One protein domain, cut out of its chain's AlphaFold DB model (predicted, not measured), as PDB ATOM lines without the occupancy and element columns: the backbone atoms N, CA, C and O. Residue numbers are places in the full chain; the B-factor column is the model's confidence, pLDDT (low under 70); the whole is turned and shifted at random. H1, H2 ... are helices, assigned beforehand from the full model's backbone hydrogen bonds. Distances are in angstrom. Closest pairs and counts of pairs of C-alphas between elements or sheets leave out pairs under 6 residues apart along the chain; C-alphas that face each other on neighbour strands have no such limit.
ATOM      1  N   GLU A   6     184.429 141.466 140.879       88.94
ATOM      2  CA  GLU A   6     185.151 142.366 141.778       88.94
ATOM      3  C   GLU A   6     184.374 142.599 143.076       88.94
ATOM      4  O   GLU A   6     184.944 142.596 144.161       88.94
ATOM      5  N   THR A   7     183.053 142.766 142.982       90.00
ATOM      6  CA  THR A   7     182.200 142.963 144.163       90.00
ATOM      7  C   THR A   7     181.918 141.638 144.866       90.00
ATOM      8  O   THR A   7     181.934 141.573 146.094       90.00
ATOM      9  N   ALA A   8     181.684 140.568 144.102       91.50
ATOM     10  CA  ALA A   8     181.402 139.250 144.652       91.50
ATOM     11  C   ALA A   8     182.578 138.732 145.498       91.50
ATOM     12  O   ALA A   8     182.376 138.311 146.636       91.50
ATOM     13  N   ILE A   9     183.809 138.829 144.990       91.69
ATOM     14  CA  ILE A   9     185.010 138.308 145.659       91.69
ATOM     15  C   ILE A   9     185.367 139.092 146.939       91.69
ATOM     16  O   ILE A   9     185.920 138.525 147.887       91.69
ATOM     17  N   LEU A  10     184.991 140.377 147.002       93.31
ATOM     18  CA  LEU A  10     185.060 141.194 148.217       93.31
ATOM     19  C   LEU A  10     184.027 140.742 149.263       93.31
ATOM     20  O   LEU A  10     184.351 140.682 150.450       93.31
ATOM     21  N   ALA A  11     182.813 140.388 148.828       93.00
ATOM     22  CA  ALA A  11     181.671 140.105 149.699       93.00
ATOM     23  C   ALA A  11     181.583 138.656 150.227       93.00
ATOM     24  O   ALA A  11     180.984 138.436 151.279       93.00
ATOM     25  N   VAL A  12     182.151 137.661 149.532       92.69
ATOM     26  CA  VAL A  12     182.101 136.241 149.957       92.69
ATOM     27  C   VAL A  12     182.694 136.026 151.357       92.69
ATOM     28  O   VAL A  12     183.511 136.812 151.820       92.69
ATOM     29  N   SER A  13     182.338 134.954 152.068       91.50
ATOM     30  CA  SER A  13     182.907 134.656 153.397       91.50
ATOM     31  C   SER A  13     184.296 133.994 153.303       91.50
ATOM     32  O   SER A  13     184.658 133.478 152.244       91.50
ATOM     33  N   PRO A  14     185.130 134.013 154.365       88.50
ATOM     34  CA  PRO A  14     186.430 133.327 154.352       88.50
ATOM     35  C   PRO A  14     186.296 131.827 154.076       88.50
ATOM     36  O   PRO A  14     187.146 131.249 153.405       88.50
ATOM     37  N   GLY A  15     185.170 131.234 154.490       92.38
ATOM     38  CA  GLY A  15     184.834 129.844 154.201       92.38
ATOM     39  C   GLY A  15     184.820 129.515 152.707       92.38
ATOM     40  O   GLY A  15     185.189 128.406 152.349       92.38
ATOM     41  N   PHE A  16     184.496 130.460 151.813       93.81
ATOM     42  CA  PHE A  16     184.571 130.213 150.365       93.81
ATOM     43  C   PHE A  16     185.993 129.860 149.912       93.81
ATOM     44  O   PHE A  16     186.177 128.888 149.189       93.81
ATOM     45  N   TYR A  17     187.001 130.590 150.388       93.62
ATOM     46  CA  TYR A  17     188.400 130.369 150.018       93.62
ATOM     47  C   TYR A  17     188.973 129.076 150.608       93.62
ATOM     48  O   TYR A  17     189.854 128.468 150.010       93.62
ATOM     49  N   GLN A  18     188.473 128.665 151.774       90.94
ATOM     50  CA  GLN A  18     188.914 127.450 152.461       90.94
ATOM     51  C   GLN A  18     188.235 126.197 151.901       90.94
ATOM     52  O   GLN A  18     188.902 125.193 151.674       90.94
ATOM     53  N   MET A  19     186.926 126.271 151.645       91.12
ATOM     54  CA  MET A  19     186.127 125.147 151.147       91.12
ATOM     55  C   MET A  19     186.232 124.978 149.629       91.12
ATOM     56  O   MET A  19     186.145 123.859 149.141       91.12
ATOM     57  N   ASN A  20     186.436 126.072 148.883       91.75
ATOM     58  CA  ASN A  20     186.517 126.083 147.417       91.75
ATOM     59  C   ASN A  20     187.791 126.813 146.947       91.75
ATOM     60  O   ASN A  20     187.727 127.833 146.249       91.75
ATOM     61  N   PRO A  21     188.984 126.342 147.357       91.44
ATOM     62  CA  PRO A  21     190.228 127.047 147.081       91.44
ATOM     63  C   PRO A  21     190.556 127.100 145.585       91.44
ATOM     64  O   PRO A  21     191.217 128.037 145.148       91.44
ATOM     65  N   MET A  22     190.112 126.128 144.783       89.12
ATOM     66  CA  MET A  22     190.348 126.135 143.337       89.12
ATOM     67  C   MET A  22     189.524 127.228 142.652       89.12
ATOM     68  O   MET A  22     190.076 128.036 141.912       89.12
ATOM     69  N   GLU A  23     188.230 127.308 142.954       91.06
ATOM     70  CA  GLU A  23     187.310 128.315 142.426       91.06
ATOM     71  C   GLU A  23     187.744 129.719 142.852       91.06
ATOM     72  O   GLU A  23     187.827 130.618 142.017       91.06
ATOM     73  N   ALA A  24     188.110 129.898 144.124       92.62
ATOM     74  CA  ALA A  24     188.609 131.172 144.627       92.62
ATOM     75  C   ALA A  24     189.908 131.611 143.928       92.62
ATOM     76  O   ALA A  24     190.016 132.768 143.521       92.62
ATOM     77  N   ARG A  25     190.876 130.704 143.732       91.94
ATOM     78  CA  ARG A  25     192.115 131.015 142.994       91.94
ATOM     79  C   ARG A  25     191.841 131.337 141.526       91.94
ATOM     80  O   ARG A  25     192.423 132.289 141.015       91.94
ATOM     81  N   THR A  26     190.922 130.622 140.880       89.75
ATOM     82  CA  THR A  26     190.480 130.932 139.513       89.75
ATOM     83  C   THR A  26     189.863 132.328 139.434       89.75
ATOM     84  O   THR A  26     190.257 133.119 138.585       89.75
ATOM     85  N   CYS A  27     188.960 132.683 140.354       89.81
ATOM     86  CA  CYS A  27     188.383 134.027 140.426       89.81
ATOM     87  C   CYS A  27     189.453 135.116 140.588       89.81
ATOM     88  O   CYS A  27     189.379 136.137 139.915       89.81
ATOM     89  N   LEU A  28     190.449 134.899 141.452       89.50
ATOM     90  CA  LEU A  28     191.547 135.850 141.652       89.50
ATOM     91  C   LEU A  28     192.454 135.975 140.420       89.50
ATOM     92  O   LEU A  28     192.909 137.079 140.121       89.50
ATOM     93  N   GLY A  29     192.699 134.873 139.704       83.88
ATOM     94  CA  GLY A  29     193.466 134.864 138.455       83.88
ATOM     95  C   GLY A  29     192.802 135.680 137.344       83.88
ATOM     96  O   GLY A  29     193.505 136.360 136.602       83.88
ATOM     97  N   LEU A  30     191.462 135.671 137.303       83.69
ATOM     98  CA  LEU A  30     190.633 136.373 136.317       83.69
ATOM     99  C   LEU A  30     190.485 137.877 136.549       83.69
ATOM    100  O   LEU A  30     189.949 138.558 135.673       83.69
ATOM    101  N   LEU A  31     190.858 138.395 137.725       83.00
ATOM    102  CA  LEU A  31     190.594 139.794 138.058       83.00
ATOM    103  C   LEU A  31     191.299 140.718 137.046       83.00
ATOM    104  O   LEU A  31     192.534 140.729 136.970       83.00
ATOM    105  N   PRO A  32     190.533 141.496 136.256       62.56
ATOM    106  CA  PRO A  32     191.069 142.228 135.118       62.56
ATOM    107  C   PRO A  32     191.819 143.477 135.587       62.56
ATOM    108  O   PRO A  32     191.251 144.559 135.686       62.56
ATOM    109  N   GLY A  33     193.121 143.369 135.854       63.41
ATOM    110  CA  GLY A  33     193.939 144.522 136.243       63.41
ATOM    111  C   GLY A  33     193.328 145.373 137.377       63.41
ATOM    112  O   GLY A  33     192.574 144.893 138.215       63.41
ATOM    113  N   ARG A  34     193.694 146.662 137.441       60.47
ATOM    114  CA  ARG A  34     193.441 147.536 138.610       60.47
ATOM    115  C   ARG A  34     192.010 148.085 138.742       60.47
ATOM    116  O   ARG A  34     191.684 148.634 139.792       60.47
ATOM    117  N   LYS A  35     191.187 148.070 137.685       65.38
ATOM    118  CA  LYS A  35     190.012 148.962 137.612       65.38
ATOM    119  C   LYS A  35     188.826 148.432 138.426       65.38
ATOM    120  O   LYS A  35     188.424 147.290 138.270       65.38
ATOM    121  N   GLY A  36     188.256 149.291 139.270       79.81
ATOM    122  CA  GLY A  36     186.986 149.059 139.967       79.81
ATOM    123  C   GLY A  36     187.062 148.314 141.305       79.81
ATOM    124  O   GLY A  36     186.151 148.470 142.110       79.81
ATOM    125  N   ILE A  37     188.133 147.567 141.612       90.62
ATOM    126  CA  ILE A  37     188.203 146.785 142.868       90.62
ATOM    127  C   ILE A  37     188.300 147.696 144.101       90.62
ATOM    128  O   ILE A  37     187.528 147.538 145.044       90.62
ATOM    129  N   ALA A  38     189.228 148.658 144.102       91.94
ATOM    130  CA  ALA A  38     189.393 149.579 145.231       91.94
ATOM    131  C   ALA A  38     188.153 150.473 145.419       91.94
ATOM    132  O   ALA A  38     187.690 150.663 146.540       91.94
ATOM    133  N   GLU A  39     187.568 150.954 144.320       91.12
ATOM    134  CA  GLU A  39     186.329 151.741 144.328       91.12
ATOM    135  C   GLU A  39     185.154 150.932 144.893       91.12
ATOM    136  O   GLU A  39     184.437 151.420 145.765       91.12
ATOM    137  N   ALA A  40     184.990 149.676 144.462       91.44
ATOM    138  CA  ALA A  40     183.956 148.780 144.975       91.44
ATOM    139  C   ALA A  40     184.158 148.457 146.463       91.44
ATOM    140  O   ALA A  40     183.185 148.402 147.217       91.44
ATOM    141  N   ALA A  41     185.409 148.281 146.905       94.00
ATOM    142  CA  ALA A  41     185.738 148.070 148.310       94.00
ATOM    143  C   ALA A  41     185.345 149.273 149.178       94.00
ATOM    144  O   ALA A  41     184.698 149.083 150.207       94.00
ATOM    145  N   ILE A  42     185.678 150.490 148.738       93.81
ATOM    146  CA  ILE A  42     185.363 151.735 149.451       93.81
ATOM    147  C   ILE A  42     183.852 151.973 149.474       93.81
ATOM    148  O   ILE A  42     183.276 152.159 150.543       93.81
ATOM    149  N   ALA A  43     183.194 151.915 148.313       92.56
ATOM    150  CA  ALA A  43     181.758 152.161 148.196       92.56
ATOM    151  C   ALA A  43     180.920 151.147 148.992       92.56
ATOM    152  O   ALA A  43     179.861 151.491 149.513       92.56
ATOM    153  N   GLY A  44     181.390 149.900 149.085       91.62
ATOM    154  CA  GLY A  44     180.729 148.832 149.832       91.62
ATOM    155  C   GLY A  44     181.172 148.680 151.290       91.62
ATOM    156  O   GLY A  44     180.611 147.843 151.990       91.62
ATOM    157  N   GLY A  45     182.173 149.436 151.759       94.62
ATOM    158  CA  GLY A  45     182.719 149.299 153.115       94.62
ATOM    159  C   GLY A  45     183.402 147.948 153.391       94.62
ATOM    160  O   GLY A  45     183.432 147.483 154.531       94.62
ATOM    161  N   TYR A  46     183.950 147.283 152.369       94.88
ATOM    162  CA  TYR A  46     184.497 145.923 152.461       94.88
ATOM    163  C   TYR A  46     185.931 145.869 153.027       94.88
ATOM    164  O   TYR A  46     186.827 145.327 152.383       94.88
ATOM    165  N   HIS A  47     186.174 146.377 154.239       94.38
ATOM    166  CA  HIS A  47     187.517 146.401 154.851       94.38
ATOM    167  C   HIS A  47     188.166 145.010 154.942       94.38
ATOM    168  O   HIS A  47     189.270 144.779 154.447       94.38
ATOM    169  N   ILE A  48     187.445 144.055 155.537       95.00
ATOM    170  CA  ILE A  48     187.918 142.672 155.714       95.00
ATOM    171  C   ILE A  48     188.037 141.973 154.353       95.00
ATOM    172  O   ILE A  48     189.010 141.270 154.083       95.00
ATOM    173  N   GLY A  49     187.051 142.193 153.476       94.94
ATOM    174  CA  GLY A  49     187.017 141.614 152.138       94.94
ATOM    175  C   GLY A  49     188.207 142.037 151.280       94.94
ATOM    176  O   GLY A  49     188.824 141.188 150.644       94.94
ATOM    177  N   ALA A  50     188.564 143.321 151.321       95.19
ATOM    178  CA  ALA A  50     189.691 143.886 150.592       95.19
ATOM    179  C   ALA A  50     191.040 143.379 151.117       95.19
ATOM    180  O   ALA A  50     191.875 142.954 150.322       95.19
ATOM    181  N   GLY A  51     191.240 143.344 152.439       95.94
ATOM    182  CA  GLY A  51     192.468 142.803 153.032       95.94
ATOM    183  C   GLY A  51     192.703 141.331 152.672       95.94
ATOM    184  O   GLY A  51     193.810 140.928 152.310       95.94
ATOM    185  N   ARG A  52     191.628 140.542 152.670       95.81
ATOM    186  CA  ARG A  52     191.646 139.148 152.229       95.81
ATOM    187  C   ARG A  52     191.891 138.990 150.726       95.81
ATOM    188  O   ARG A  52     192.645 138.110 150.330       95.81
ATOM    189  N   LEU A  53     191.258 139.814 149.889       94.75
ATOM    190  CA  LEU A  53     191.472 139.811 148.439       94.75
ATOM    191  C   LEU A  53     192.946 140.068 148.122       94.75
ATOM    192  O   LEU A  53     193.543 139.328 147.347       94.75
ATOM    193  N   VAL A  54     193.542 141.076 148.760       95.06
ATOM    194  CA  VAL A  54     194.962 141.410 148.608       95.06
ATOM    195  C   VAL A  54     195.852 140.241 149.036       95.06
ATOM    196  O   VAL A  54     196.743 139.855 148.283       95.06
ATOM    197  N   GLY A  55     195.597 139.641 150.204       94.50
ATOM    198  CA  GLY A  55     196.355 138.474 150.662       94.50
ATOM    199  C   GLY A  55     196.220 137.287 149.707       94.50
ATOM    200  O   GLY A  55     197.214 136.659 149.352       94.50
ATOM    201  N   GLY A  56     195.012 137.050 149.192       94.00
ATOM    202  CA  GLY A  56     194.749 136.045 148.168       94.00
ATOM    203  C   GLY A  56     195.505 136.308 146.864       94.00
ATOM    204  O   GLY A  56     196.110 135.384 146.329       94.00
ATOM    205  N   LEU A  57     195.528 137.554 146.368       92.56
ATOM    206  CA  LEU A  57     196.282 137.944 145.168       92.56
ATOM    207  C   LEU A  57     197.783 137.673 145.322       92.56
ATOM    208  O   LEU A  57     198.405 137.126 144.413       92.56
ATOM    209  N   ILE A  58     198.358 137.994 146.483       92.62
ATOM    210  CA  ILE A  58     199.757 137.672 146.802       92.62
ATOM    211  C   ILE A  58     199.955 136.154 146.806       92.62
ATOM    212  O   ILE A  58     200.897 135.647 146.190       92.62
ATOM    213  N   SER A  59     199.044 135.417 147.444       92.50
ATOM    214  CA  SER A  59     199.073 133.954 147.535       92.50
ATOM    215  C   SER A  59     199.048 133.278 146.156       92.50
ATOM    216  O   SER A  59     199.765 132.296 145.943       92.50
ATOM    217  N   VAL A  60     198.313 133.852 145.190       90.38
ATOM    218  CA  VAL A  60     198.272 133.372 143.794       90.38
ATOM    219  C   VAL A  60     199.389 133.908 142.892       90.38
ATOM    220  O   VAL A  60     199.513 133.489 141.739       90.38
ATOM    221  N   GLY A  61     200.243 134.797 143.405       88.88
ATOM    222  CA  GLY A  61     201.384 135.360 142.679       88.88
ATOM    223  C   GLY A  61     201.077 136.604 141.844       88.88
ATOM    224  O   GLY A  61     201.894 136.994 141.019       88.88
ATOM    225  N   ASN A  62     199.932 137.252 142.055       89.31
ATOM    226  CA  ASN A  62     199.567 138.514 141.408       89.31
ATOM    227  C   ASN A  62     199.897 139.722 142.310       89.31
ATOM    228  O   ASN A  62     199.038 140.519 142.693       89.31
ATOM    229  N   GLU A  63     201.172 139.834 142.678       90.75
ATOM    230  CA  GLU A  63     201.669 140.821 143.650       90.75
ATOM    231  C   GLU A  63     201.571 142.259 143.120       90.75
ATOM    232  O   GLU A  63     201.263 143.182 143.871       90.75
ATOM    233  N   LEU A  64     201.734 142.450 141.807       89.56
ATOM    234  CA  LEU A  64     201.605 143.763 141.167       89.56
ATOM    235  C   LEU A  64     200.187 144.333 141.275       89.56
ATOM    236  O   LEU A  64     200.021 145.542 141.460       89.56
ATOM    237  N   LEU A  65     199.159 143.487 141.145       90.19
ATOM    238  CA  LEU A  65     197.778 143.916 141.333       90.19
ATOM    239  C   LEU A  65     197.469 144.148 142.816       90.19
ATOM    240  O   LEU A  65     196.822 145.139 143.148       90.19
ATOM    241  N   ALA A  66     197.967 143.275 143.695       92.94
ATOM    242  CA  ALA A  66     197.806 143.417 145.139       92.94
ATOM    243  C   ALA A  66     198.356 144.763 145.645       92.94
ATOM    244  O   ALA A  66     197.636 145.512 146.308       92.94
ATOM    245  N   GLU A  67     199.588 145.113 145.258       93.25
ATOM    246  CA  GLU A  67     200.232 146.379 145.628       93.25
ATOM    247  C   GLU A  67     199.474 147.587 145.065       93.25
ATOM    248  O   GLU A  67     199.260 148.587 145.750       93.25
ATOM    249  N   ALA A  68     199.001 147.487 143.822       92.00
ATOM    250  CA  ALA A  68     198.225 148.553 143.208       92.00
ATOM    251  C   ALA A  68     196.908 148.834 143.949       92.00
ATOM    252  O   ALA A  68     196.575 149.995 144.179       92.00
ATOM    253  N   ILE A  69     196.176 147.784 144.332       93.50
ATOM    254  CA  ILE A  69     194.928 147.911 145.093       93.50
ATOM    255  C   ILE A  69     195.220 148.507 146.472       93.50
ATOM    256  O   ILE A  69     194.557 149.463 146.868       93.50
ATOM    257  N   LEU A  70     196.240 148.003 147.175       94.19
ATOM    258  CA  LEU A  70     196.655 148.542 148.473       94.19
ATOM    259  C   LEU A  70     196.998 150.031 148.403       94.19
ATOM    260  O   LEU A  70     196.552 150.803 149.251       94.19
ATOM    261  N   SER A  71     197.756 150.444 147.387       93.62
ATOM    262  CA  SER A  71     198.107 151.847 147.161       93.62
ATOM    263  C   SER A  71     196.856 152.720 146.975       93.62
ATOM    264  O   SER A  71     196.709 153.743 147.645       93.62
ATOM    265  N   SER A  72     195.902 152.287 146.144       93.31
ATOM    266  CA  SER A  72     194.633 153.001 145.929       93.31
ATOM    267  C   SER A  72     193.777 153.120 147.195       93.31
ATOM    268  O   SER A  72     193.199 154.182 147.444       93.31
ATOM    269  N   LEU A  73     193.709 152.064 148.012       93.81
ATOM    270  CA  LEU A  73     192.962 152.070 149.274       93.81
ATOM    271  C   LEU A  73     193.598 153.025 150.297       93.81
ATOM    272  O   LEU A  73     192.901 153.865 150.870       93.81
ATOM    273  N   ARG A  74     194.930 152.983 150.447       93.25
ATOM    274  CA  ARG A  74     195.687 153.882 151.338       93.25
ATOM    275  C   ARG A  74     195.512 155.352 150.966       93.25
ATOM    276  O   ARG A  74     195.256 156.171 151.844       93.25
ATOM    277  N   ASN A  75     195.573 155.680 149.674       93.19
ATOM    278  CA  ASN A  75     195.363 157.048 149.186       93.19
ATOM    279  C   ASN A  75     193.957 157.587 149.497       93.19
ATOM    280  O   ASN A  75     193.761 158.798 149.552       93.19
ATOM    281  N   SER A  76     192.994 156.696 149.731       91.94
ATOM    282  CA  SER A  76     191.614 157.035 150.091       91.94
ATOM    283  C   SER A  76     191.356 156.964 151.603       91.94
ATOM    284  O   SER A  76     190.202 156.992 152.021       91.94
ATOM    285  N   CYS A  77     192.407 156.844 152.427       91.88
ATOM    286  CA  CYS A  77     192.316 156.631 153.878       91.88
ATOM    287  C   CYS A  77     191.465 155.404 154.269       91.88
ATOM    288  O   CYS A  77     190.880 155.363 155.350       91.88
ATOM    289  N   PHE A  78     191.388 154.403 153.387       93.25
ATOM    290  CA  PHE A  78     190.643 153.172 153.613       93.25
ATOM    291  C   PHE A  78     191.600 152.086 154.108       93.25
ATOM    292  O   PHE A  78     192.324 151.474 153.320       93.25
ATOM    293  N   ASP A  79     191.634 151.880 155.424       92.12
ATOM    294  CA  ASP A  79     192.566 150.941 156.047       92.12
ATOM    295  C   ASP A  79     192.098 149.484 155.915       92.12
ATOM    296  O   ASP A  79     190.905 149.175 156.040       92.12
ATOM    297  N   VAL A  80     193.048 148.586 155.642       94.62
ATOM    298  CA  VAL A  80     192.803 147.155 155.433       94.62
ATOM    299  C   VAL A  80     193.912 146.315 156.056       94.62
ATOM    300  O   VAL A  80     195.098 146.557 155.842       94.62
ATOM    301  N   ASN A  81     193.518 145.270 156.784       94.38
ATOM    302  CA  ASN A  81     194.450 144.282 157.312       94.38
ATOM    303  C   ASN A  81     194.599 143.120 156.320       94.38
ATOM    304  O   ASN A  81     193.633 142.403 156.051       94.38
ATOM    305  N   VAL A  82     195.797 142.955 155.757       95.25
ATOM    306  CA  VAL A  82     196.081 141.927 154.749       95.25
ATOM    307  C   VAL A  82     196.201 140.559 155.412       95.25
ATOM    308  O   VAL A  82     196.963 140.383 156.357       95.25
ATOM    309  N   CYS A  83     195.470 139.576 154.891       91.81
ATOM    310  CA  CYS A  83     195.477 138.208 155.404       91.81
ATOM    311  C   CYS A  83     195.348 137.221 154.243       91.81
ATOM    312  O   CYS A  83     194.477 137.409 153.391       91.81
ATOM    313  N   ASP A  84     196.197 136.189 154.197       92.88
ATOM    314  CA  ASP A  84     196.054 135.101 153.224       92.88
ATOM    315  C   ASP A  84     194.837 134.233 153.605       92.88
ATOM    316  O   ASP A  84     194.819 133.652 154.693       92.88
ATOM    317  N   PRO A  85     193.796 134.146 152.755       92.25
ATOM    318  CA  PRO A  85     192.640 133.305 153.041       92.25
ATOM    319  C   PRO A  85     192.869 131.808 152.822       92.25
ATOM    320  O   PRO A  85     191.990 131.015 153.171       92.25
ATOM    321  N   PHE A  86     193.977 131.415 152.195       92.38
ATOM    322  CA  PHE A  86     194.261 130.029 151.851       92.38
ATOM    323  C   PHE A  86     195.118 129.345 152.920       92.38
ATOM    324  O   PHE A  86     195.955 129.958 153.571       92.38
ATOM    325  N   LEU A  87     194.968 128.023 153.040       84.94
ATOM    326  CA  LEU A  87     195.840 127.192 153.882       84.94
ATOM    327  C   LEU A  87     197.237 126.959 153.265       84.94
ATOM    328  O   LEU A  87     198.087 126.331 153.886       84.94
ATOM    329  N   GLY A  88     197.477 127.449 152.046       81.56
ATOM    330  CA  GLY A  88     198.762 127.354 151.358       81.56
ATOM    331  C   GLY A  88     198.797 128.186 150.075       81.56
ATOM    332  O   GLY A  88     197.768 128.371 149.414       81.56
ATOM    333  N   SER A  89     199.988 128.662 149.710       78.12
ATOM    334  CA  SER A  89     200.205 129.513 148.536       78.12
ATOM    335  C   SER A  89     200.447 128.702 147.267       78.12
ATOM    336  O   SER A  89     201.226 127.750 147.278       78.12
ATOM    337  N   VAL A  90     199.835 129.117 146.157       84.75
ATOM    338  CA  VAL A  90     199.986 128.478 144.844       84.75
ATOM    339  C   VAL A  90     200.185 129.571 143.808       84.75
ATOM    340  O   VAL A  90     199.237 130.271 143.470       84.75
ATOM    341  N   LYS A  91     201.405 129.723 143.293       84.31
ATOM    342  CA  LYS A  91     201.732 130.774 142.325       84.31
ATOM    343  C   LYS A  91     201.279 130.348 140.924       84.31
ATOM    344  O   LYS A  91     201.894 129.478 140.320       84.31
ATOM    345  N   ILE A  92     200.204 130.960 140.434       80.06
ATOM    346  CA  ILE A  92     199.683 130.777 139.067       80.06
ATOM    347  C   ILE A  92     199.926 132.006 138.184       80.06
ATOM    348  O   ILE A  92     200.029 131.867 136.969       80.06
ATOM    349  N   GLY A  93     200.061 133.191 138.790       74.50
ATOM    350  CA  GLY A  93     200.108 134.457 138.062       74.50
ATOM    351  C   GLY A  93     198.738 134.874 137.501       74.50
ATOM    352  O   GLY A  93     197.735 134.196 137.733       74.50
ATOM    353  N   PRO A  94     198.663 136.027 136.818       72.06
ATOM    354  CA  PRO A  94     197.437 136.483 136.169       72.06
ATOM    355  C   PRO A  94     197.123 135.656 134.914       72.06
ATOM    356  O   PRO A  94     198.030 135.297 134.163       72.06
ATOM    357  N   ASP A  95     195.838 135.422 134.649       74.12
ATOM    358  CA  ASP A  95     195.354 134.731 133.450       74.12
ATOM    359  C   ASP A  95     194.071 135.414 132.953       74.12
ATOM    360  O   ASP A  95     193.263 135.907 133.738       74.12
ATOM    361  N   SER A  96     193.867 135.465 131.641       73.00
ATOM    362  CA  SER A  96     192.650 136.031 131.055       73.00
ATOM    363  C   SER A  96     191.524 135.006 130.925       73.00
ATOM    364  O   SER A  96     190.389 135.386 130.633       73.00
ATOM    365  N   CYS A  97     191.808 133.714 131.134       84.62
ATOM    366  CA  CYS A  97     190.860 132.637 130.890       84.62
ATOM    367  C   CYS A  97     190.675 131.711 132.102       84.62
ATOM    368  O   CYS A  97     191.596 131.034 132.559       84.62
TER     369      CYS A  97
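What this domain is: This is residues 6 to 97 of the 370 residues of an uncharacterized protein of Candidatus Methanomethylophilus sp (UniProt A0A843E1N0). Short helices cluster compactly round H5: H6 folds back beside it, H4 packs at its beginning, H1 and H3 cross it, and H2 makes a corner with H3. Residues 76 to 97, with no named element, run back past H5. The printed part has 92 residues with six named helices, H1 to H6 in order: all helix, compact, radius of gyration of the C-alphas 11.7 A, spans 31 by 24 by 18 A.

How they stand to each other: The hub is H5, residues 47 to 59. With residues 54 to 58 alone it touches H6, residues 63 to 75, a hairpin at 25 degrees; closest C-alphas 54 and 66, 4.9 A. H4, residues 37 to 44, forms another hairpin with H5, touching residues 47 to 50 alone; closest C-alphas 41 and 50, 6.2 A. H1, residues 6 to 11, touches residues 49 to 53 alone; closest C-alphas 10 and 49, 4.4 A. H3, residues 21 to 29, is about perpendicular to H5 at 90 degrees, touching residues 53 to 57 alone; closest C-alphas 28 and 57, 6.3 A. H2, residues 14 to 19, touches H3 only at the corner; closest C-alphas 17 and 24, 5.5 A. Every O i to N i+4 pair is within hydrogen-bond range in H2 to H6; H1 has 1 of 2.

Where its parts are: H5 measures 18.5 A, H6 18.3 A. C-alpha 6 is at (185.151, 142.366, 141.778), C-alpha 75 at (195.363, 157.048, 149.186).

The domain as a whole: The printed part has no cut and no long link between helices; pLDDT is under 70 at residues 32 to 35.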